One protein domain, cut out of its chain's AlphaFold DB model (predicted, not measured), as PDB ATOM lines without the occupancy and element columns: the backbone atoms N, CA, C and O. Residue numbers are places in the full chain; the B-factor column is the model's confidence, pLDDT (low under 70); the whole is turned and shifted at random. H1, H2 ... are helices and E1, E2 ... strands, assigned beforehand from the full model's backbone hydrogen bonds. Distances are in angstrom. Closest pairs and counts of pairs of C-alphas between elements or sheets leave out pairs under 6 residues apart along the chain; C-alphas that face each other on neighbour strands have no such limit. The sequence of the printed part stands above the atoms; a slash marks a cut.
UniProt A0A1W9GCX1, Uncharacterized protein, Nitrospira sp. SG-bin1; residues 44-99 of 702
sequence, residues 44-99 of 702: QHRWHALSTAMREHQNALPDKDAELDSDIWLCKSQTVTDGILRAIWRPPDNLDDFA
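Overview. This is residues 44 to 99 of the 702 residues of an uncharacterized protein of Nitrospira sp. SG-bin1 (UniProt A0A1W9GCX1). One helix, H1, and a two-stranded hairpin, E1 and E2, are set nearly end to end along the longest axis, with the last residues of H1 coming near the end of E2. A long loop, residues 57 to 75, leaves H1, swings out wide beside the hairpin and returns to start E1, while the tail, residues 90 to 99, runs back alongside H1 and then turns. The printed part has 56 residues with one named helix and two named strands, in the order H1, E1, E2; the sheet order is E1 - E2, antiparallel. The class is mixed, helices and strands, though under half of the residues are in named elements. It is only just compact, close to loose, with a radius of gyration of the C-alphas of 11.8 A, and elongated, with spans of 35 by 20 by 15 A.

Arrangement. H1, residues 44 to 56, has every O i to N i+4 pair within hydrogen-bond range. A long link of 19 residues joins H1 to E1, residues 76 to 81. A tight link of 2 residues joins E1 to E2, residues 84 to 89, and the two strands form a hairpin. E1 and E2 are antiparallel neighbours, with 143 degrees between their N-to-C directions. The C-alphas of Gln 78 and Ala 87 face each other at 4.5 A. N 77 and O 88 are within hydrogen-bond range at 2.8 A, and so are N 86 and O 79, at 2.8 A. The closest C-alphas of H1 and E2 are those of Met 54 and Trp 89, 5.8 A apart, while the centres of H1 and E2 are 19.1 A apart. Within 10 A, H1 has 8 pairs of C-alphas with E2 and 1 with E1, made by residues 51 to 56 of H1.

Along the chain. H1 begins at C-alpha 44, at (135.168, 211.173, 135.963), and measures 18.5 A from first to last C-alpha. E1 begins at C-alpha 76, at (153.817, 215.367, 134.520), and measures 15.9 A. E2 measures 16.2 A and ends at C-alpha 89, at (153.155, 210.465, 135.175).

Size, cuts and confidence. The two C-alphas farthest apart are those of His 45 and Gly 83, at 36.5 A. The C-alphas of Gln 44 and Ala 99, the first and last printed residues, are 15.5 A apart. The printed part has no cut. The C-alphas of residues 57 to 75, a stretch with no named element, lie 5 to 16 A from the mean of the C-alphas. The mean pLDDT of the printed part is 76.3, and the model's confidence is low, under 70, at residues 58 to 72.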
ATOM      1  N   GLN A  44     134.428 211.501 134.741       88.38
ATOM      2  CA  GLN A  44     135.168 211.173 135.963       88.38
ATOM      3  C   GLN A  44     135.622 209.702 135.988       88.38
ATOM      4  O   GLN A  44     136.772 209.417 136.325       88.38
ATOM      5  N   HIS A  45     134.759 208.759 135.593       88.75
ATOM      6  CA  HIS A  45     135.140 207.347 135.460       88.75
ATOM      7  C   HIS A  45     136.209 207.148 134.374       88.75
ATOM      8  O   HIS A  45     137.187 206.429 134.588       88.75
ATOM      9  N   ARG A  46     136.078 207.844 133.237       90.69
ATOM     10  CA  ARG A  46     137.081 207.851 132.161       90.69
ATOM     11  C   ARG A  46     138.420 208.417 132.624       90.69
ATOM     12  O   ARG A  46     139.459 207.850 132.299       90.69
ATOM     13  N   TRP A  47     138.408 209.478 133.429       91.44
ATOM     14  CA  TRP A  47     139.617 210.012 134.051       91.44
ATOM     15  C   TRP A  47     140.285 208.997 134.974       91.44
ATOM     16  O   TRP A  47     141.497 208.827 134.900       91.44
ATOM     17  N   HIS A  48     139.532 208.269 135.803       90.31
ATOM     18  CA  HIS A  48     140.113 207.198 136.617       90.31
ATOM     19  C   HIS A  48     140.803 206.130 135.756       90.31
ATOM     20  O   HIS A  48     141.937 205.750 136.062       90.31
ATOM     21  N   ALA A  49     140.184 205.704 134.653       89.88
ATOM     22  CA  ALA A  49     140.804 204.766 133.716       89.88
ATOM     23  C   ALA A  49     142.083 205.346 133.078       89.88
ATOM     24  O   ALA A  49     143.131 204.702 133.115       89.88
ATOM     25  N   LEU A  50     142.030 206.586 132.576       89.38
ATOM     26  CA  LEU A  50     143.185 207.286 132.003       89.38
ATOM     27  C   LEU A  50     144.315 207.447 133.030       89.38
ATOM     28  O   LEU A  50     145.461 207.118 132.746       89.38
ATOM     29  N   SER A  51     143.995 207.887 134.247       89.88
ATOM     30  CA  SER A  51     144.963 208.075 135.330       89.88
ATOM     31  C   SER A  51     145.644 206.762 135.734       89.88
ATOM     32  O   SER A  51     146.832 206.754 136.054       89.88
ATOM     33  N   THR A  52     144.917 205.643 135.671       89.19
ATOM     34  CA  THR A  52     145.463 204.303 135.913       89.19
ATOM     35  C   THR A  52     146.425 203.914 134.795       89.19
ATOM     36  O   THR A  52     147.575 203.589 135.083       89.19
ATOM     37  N   ALA A  53     146.015 204.074 133.533       88.75
ATOM     38  CA  ALA A  53     146.875 203.820 132.376       88.75
ATOM     39  C   ALA A  53     148.158 204.672 132.403       88.75
ATOM     40  O   ALA A  53     149.248 204.168 132.144       88.75
ATOM     41  N   MET A  54     148.060 205.947 132.786       86.44
ATOM     42  CA  MET A  54     149.211 206.838 132.966       86.44
ATOM     43  C   MET A  54     150.178 206.335 134.048       86.44
ATOM     44  O   MET A  54     151.388 206.379 133.846       86.44
ATOM     45  N   ARG A  55     149.673 205.839 135.189       86.06
ATOM     46  CA  ARG A  55     150.505 205.272 136.273       86.06
ATOM     47  C   ARG A  55     151.188 203.963 135.864       86.06
ATOM     48  O   ARG A  55     152.303 203.700 136.309       86.06
ATOM     49  N   GLU A  56     150.522 203.148 135.050       85.50
ATOM     50  CA  GLU A  56     151.053 201.886 134.515       85.50
ATOM     51  C   GLU A  56     152.109 202.108 133.427       85.50
ATOM     52  O   GLU A  56     153.026 201.298 133.283       85.50
ATOM     53  N   HIS A  57     152.031 203.228 132.703       79.19
ATOM     54  CA  HIS A  57     153.025 203.658 131.724       79.19
ATOM     55  C   HIS A  57     154.306 204.158 132.432       79.19
ATOM     56  O   HIS A  57     154.644 205.339 132.405       79.19
ATOM     57  N   GLN A  58     155.023 203.248 133.104       57.34
ATOM     58  CA  GLN A  58     156.215 203.509 133.934       57.34
ATOM     59  C   GLN A  58     157.485 203.873 133.145       57.34
ATOM     60  O   GLN A  58     158.556 204.032 133.734       57.34
ATOM     61  N   ASN A  59     157.401 204.011 131.823       55.34
ATOM     62  CA  ASN A  59     158.559 204.367 131.016       55.34
ATOM     63  C   ASN A  59     158.848 205.861 131.166       55.34
ATOM     64  O   ASN A  59     157.984 206.701 130.918       55.34
ATOM     65  N   ALA A  60     160.079 206.180 131.573       57.59
ATOM     66  CA  ALA A  60     160.596 207.538 131.527       57.59
ATOM     67  C   ALA A  60     160.349 208.122 130.131       57.59
ATOM     68  O   ALA A  60     160.723 207.486 129.141       57.59
ATOM     69  N   LEU A  61     159.724 209.303 130.060       57.41
ATOM     70  CA  LEU A  61     159.594 210.013 128.786       57.41
ATOM     71  C   LEU A  61     161.000 210.144 128.167       57.41
ATOM     72  O   LEU A  61     161.948 210.414 128.917       57.41
ATOM     73  N   PRO A  62     161.167 209.903 126.854       53.59
ATOM     74  CA  PRO A  62     162.472 209.968 126.208       53.59
ATOM     75  C   PRO A  62     163.195 211.282 126.545       53.59
ATOM     76  O   PRO A  62     162.601 212.358 126.512       53.59
ATOM     77  N   ASP A  63     164.493 211.189 126.870       51.78
ATOM     78  CA  ASP A  63     165.312 212.294 127.416       51.78
ATOM     79  C   ASP A  63     165.309 213.573 126.556       51.78
ATOM     80  O   ASP A  63     165.613 214.653 127.062       51.78
ATOM     81  N   LYS A  64     164.965 213.467 125.264       49.19
ATOM     82  CA  LYS A  64     164.956 214.589 124.314       49.19
ATOM     83  C   LYS A  64     163.712 215.481 124.408       49.19
ATOM     84  O   LYS A  64     163.838 216.675 124.164       49.19
ATOM     85  N   ASP A  65     162.569 214.947 124.843       48.34
ATOM     86  CA  ASP A  65     161.305 215.703 124.964       48.34
ATOM     87  C   ASP A  65     161.093 216.250 126.390       48.34
ATOM     88  O   ASP A  65     160.188 217.040 126.673       48.34
ATOM     89  N   ALA A  66     161.953 215.839 127.328       49.88
ATOM     90  CA  ALA A  66     161.844 216.195 128.734       49.88
ATOM     91  C   ALA A  66     162.087 217.690 129.007       49.88
ATOM     92  O   ALA A  66     161.527 218.201 129.973       49.88
ATOM     93  N   GLU A  67     162.880 218.386 128.182       51.06
ATOM     94  CA  GLU A  67     163.221 219.807 128.380       51.06
ATOM     95  C   GLU A  67     162.177 220.792 127.833       51.06
ATOM     96  O   GLU A  67     162.098 221.920 128.323       51.06
ATOM     97  N   LEU A  68     161.374 220.395 126.842       51.16
ATOM     98  CA  LEU A  68     160.603 221.352 126.036       51.16
ATOM     99  C   LEU A  68     159.148 221.490 126.484       51.16
ATOM    100  O   LEU A  68     158.623 222.604 126.547       51.16
ATOM    101  N   ASP A  69     158.535 220.395 126.931       62.12
ATOM    102  CA  ASP A  69     157.117 220.386 127.261       62.12
ATOM    103  C   ASP A  69     156.917 220.075 128.747       62.12
ATOM    104  O   ASP A  69     157.076 218.943 129.214       62.12
ATOM    105  N   SER A  70     156.546 221.085 129.530       62.44
ATOM    106  CA  SER A  70     155.892 220.857 130.815       62.44
ATOM    107  C   SER A  70     154.397 220.968 130.608       62.44
ATOM    108  O   SER A  70     153.941 221.933 130.006       62.44
ATOM    109  N   ASP A  71     153.624 220.052 131.182       66.88
ATOM    110  CA  ASP A  71     152.192 220.265 131.332       66.88
ATOM    111  C   ASP A  71     151.706 219.726 132.687       66.88
ATOM    112  O   ASP A  71     151.622 218.517 132.921       66.88
ATOM    113  N   ILE A  72     151.416 220.646 133.615       62.44
ATOM    114  CA  ILE A  72     150.849 220.315 134.929       62.44
ATOM    115  C   ILE A  72     149.438 219.706 134.793       62.44
ATOM    116  O   ILE A  72     149.003 218.957 135.672       62.44
ATOM    117  N   TRP A  73     148.754 219.938 133.667       74.56
ATOM    118  CA  TRP A  73     147.440 219.376 133.334       74.56
ATOM    119  C   TRP A  73     147.519 217.901 133.001       74.56
ATOM    120  O   TRP A  73     146.703 217.122 133.493       74.56
ATOM    121  N   LEU A  74     148.579 217.500 132.304       74.12
ATOM    122  CA  LEU A  74     148.907 216.098 132.069       74.12
ATOM    123  C   LEU A  74     149.506 215.418 133.298       74.12
ATOM    124  O   LEU A  74     149.817 214.239 133.266       74.12
ATOM    125  N   CYS A  75     149.642 216.125 134.423       77.75
ATOM    126  CA  CYS A  75     150.165 215.557 135.662       77.75
ATOM    127  C   CYS A  75     151.588 215.001 135.510       77.75
ATOM    128  O   CYS A  75     151.959 214.027 136.180       77.75
ATOM    129  N   LYS A  76     152.385 215.636 134.638       79.19
ATOM    130  CA  LYS A  76     153.817 215.367 134.520       79.19
ATOM    131  C   LYS A  76     154.476 215.679 135.865       79.19
ATOM    132  O   LYS A  76     154.271 216.732 136.469       79.19
ATOM    133  N   SER A  77     155.233 214.718 136.362       80.56
ATOM    134  CA  SER A  77     156.021 214.788 137.587       80.56
ATOM    135  C   SER A  77     157.417 214.252 137.289       80.56
ATOM    136  O   SER A  77     157.743 213.950 136.140       80.56
ATOM    137  N   GLN A  78     158.259 214.147 138.306       81.06
ATOM    138  CA  GLN A  78     159.639 213.733 138.133       81.06
ATOM    139  C   GLN A  78     160.051 212.667 139.147       81.06
ATOM    140  O   GLN A  78     159.476 212.551 140.231       81.06
ATOM    141  N   THR A  79     161.078 211.913 138.779       80.50
ATOM    142  CA  THR A  79     161.798 210.970 139.633       80.50
ATOM    143  C   THR A  79     163.289 211.051 139.316       80.50
ATOM    144  O   THR A  79     163.665 211.495 138.233       80.50
ATOM    145  N   VAL A  80     164.139 210.608 140.237       78.25
ATOM    146  CA  VAL A  80     165.579 210.459 139.991       78.25
ATOM    147  C   VAL A  80     165.896 208.972 139.905       78.25
ATOM    148  O   VAL A  80     165.683 208.240 140.872       78.25
ATOM    149  N   THR A  81     166.415 208.533 138.760       76.62
ATOM    150  CA  THR A  81     166.855 207.149 138.533       76.62
ATOM    151  C   THR A  81     168.272 207.186 137.981       76.62
ATOM    152  O   THR A  81     168.520 207.867 136.987       76.62
ATOM    153  N   ASP A  82     169.200 206.485 138.637       75.69
ATOM    154  CA  ASP A  82     170.630 206.453 138.281       75.69
ATOM    155  C   ASP A  82     171.277 207.849 138.193       75.69
ATOM    156  O   ASP A  82     172.086 208.127 137.315       75.69
ATOM    157  N   GLY A  83     170.880 208.764 139.086       72.06
ATOM    158  CA  GLY A  83     171.377 210.147 139.113       72.06
ATOM    159  C   GLY A  83     170.775 211.070 138.044       72.06
ATOM    160  O   GLY A  83     171.064 212.264 138.044       72.06
ATOM    161  N   ILE A  84     169.901 210.556 137.174       76.19
ATOM    162  CA  ILE A  84     169.266 211.316 136.092       76.19
ATOM    163  C   ILE A  84     167.832 211.671 136.485       76.19
ATOM    164  O   ILE A  84     167.053 210.808 136.903       76.19
ATOM    165  N   LEU A  85     167.466 212.945 136.323       78.00
ATOM    166  CA  LEU A  85     166.081 213.386 136.464       78.00
ATOM    167  C   LEU A  85     165.262 212.898 135.270       78.00
ATOM    168  O   LEU A  85     165.532 213.275 134.131       78.00
ATOM    169  N   ARG A  86     164.226 212.115 135.545       78.12
ATOM    170  CA  ARG A  86     163.318 211.557 134.545       78.12
ATOM    171  C   ARG A  86     161.910 212.066 134.781       78.12
ATOM    172  O   ARG A  86     161.482 212.225 135.925       78.12
ATOM    173  N   ALA A  87     161.179 212.285 133.697       79.50
ATOM    174  CA  ALA A  87     159.761 212.585 133.780       79.50
ATOM    175  C   ALA A  87     158.928 211.312 133.924       79.50
ATOM    176  O   ALA A  87     159.192 210.308 133.263       79.50
ATOM    177  N   ILE A  88     157.923 211.387 134.789       80.19
ATOM    178  CA  ILE A  88     156.952 210.327 135.061       80.19
ATOM    179  C   ILE A  88     155.548 210.916 135.122       80.19
ATOM    180  O   ILE A  88     155.369 212.106 135.397       80.19
ATOM    181  N   TRP A  89     154.539 210.074 134.948       83.44
ATOM    182  CA  TRP A  89     153.155 210.465 135.175       83.44
ATOM    183  C   TRP A  89     152.758 210.250 136.633       83.44
ATOM    184  O   TRP A  89     152.965 209.178 137.203       83.44
ATOM    185  N   ARG A  90     152.158 211.272 137.251       83.69
ATOM    186  CA  ARG A  90     151.601 211.173 138.608       83.69
ATOM    187  C   ARG A  90     150.226 211.842 138.701       83.69
ATOM    188  O   ARG A  90     150.075 212.844 139.409       83.69
ATOM    189  N   PRO A  91     149.220 211.318 137.982       87.88
ATOM    190  CA  PRO A  91     147.884 211.890 137.992       87.88
ATOM    191  C   PRO A  91     147.203 211.715 139.356       87.88
ATOM    192  O   PRO A  91     147.377 210.671 140.002       87.88
ATOM    193  N   PRO A  92     146.436 212.717 139.820       88.81
ATOM    194  CA  PRO A  92     145.545 212.569 140.963       88.81
ATOM    195  C   PRO A  92     144.331 211.710 140.604       88.81
ATOM    196  O   PRO A  92     144.026 211.500 139.430       88.81
ATOM    197  N   ASP A  93     143.621 211.249 141.630       87.88
ATOM    198  CA  ASP A  93     142.409 210.460 141.430       87.88
ATOM    199  C   ASP A  93     141.295 211.311 140.815       87.88
ATOM    200  O   ASP A  93     140.684 210.874 139.847       87.88
ATOM    201  N   ASN A  94     141.064 212.540 141.289       89.69
ATOM    202  CA  ASN A  94     140.000 213.384 140.741       89.69
ATOM    203  C   ASN A  94     140.475 214.327 139.635       89.69
ATOM    204  O   ASN A  94     141.598 214.835 139.654       89.69
ATOM    205  N   LEU A  95     139.575 214.615 138.693       89.88
ATOM    206  CA  LEU A  95     139.855 215.480 137.550       89.88
ATOM    207  C   LEU A  95     140.147 216.937 137.959       89.88
ATOM    208  O   LEU A  95     140.925 217.602 137.282       89.88
ATOM    209  N   ASP A  96     139.589 217.420 139.072       91.00
ATOM    210  CA  ASP A  96     139.760 218.780 139.613       91.00
ATOM    211  C   ASP A  96     140.881 218.902 140.666       91.00
ATOM    212  O   ASP A  96     141.056 219.963 141.268       91.00
ATOM    213  N   ASP A  97     141.638 217.831 140.917       89.44
ATOM    214  CA  ASP A  97     142.716 217.832 141.906       89.44
ATOM    215  C   ASP A  97     144.045 218.307 141.319       89.44
ATOM    216  O   ASP A  97     144.416 217.940 140.208       89.44
ATOM    217  N   PHE A  98     144.837 219.057 142.084       86.88
ATOM    218  CA  PHE A  98     146.253 219.241 141.755       86.88
ATOM    219  C   PHE A  98     147.010 217.939 142.045       86.88
ATOM    220  O   PHE A  98     146.710 217.239 143.010       86.88
ATOM    221  N   ALA A  99     148.007 217.599 141.223       79.19
ATOM    222  CA  ALA A  99     148.759 216.361 141.422       79.19
ATOM    223  C   ALA A  99     149.433 216.339 142.819       79.19
ATOM    224  O   ALA A  99     149.983 217.358 143.251       79.19
TER     225      ALA A  99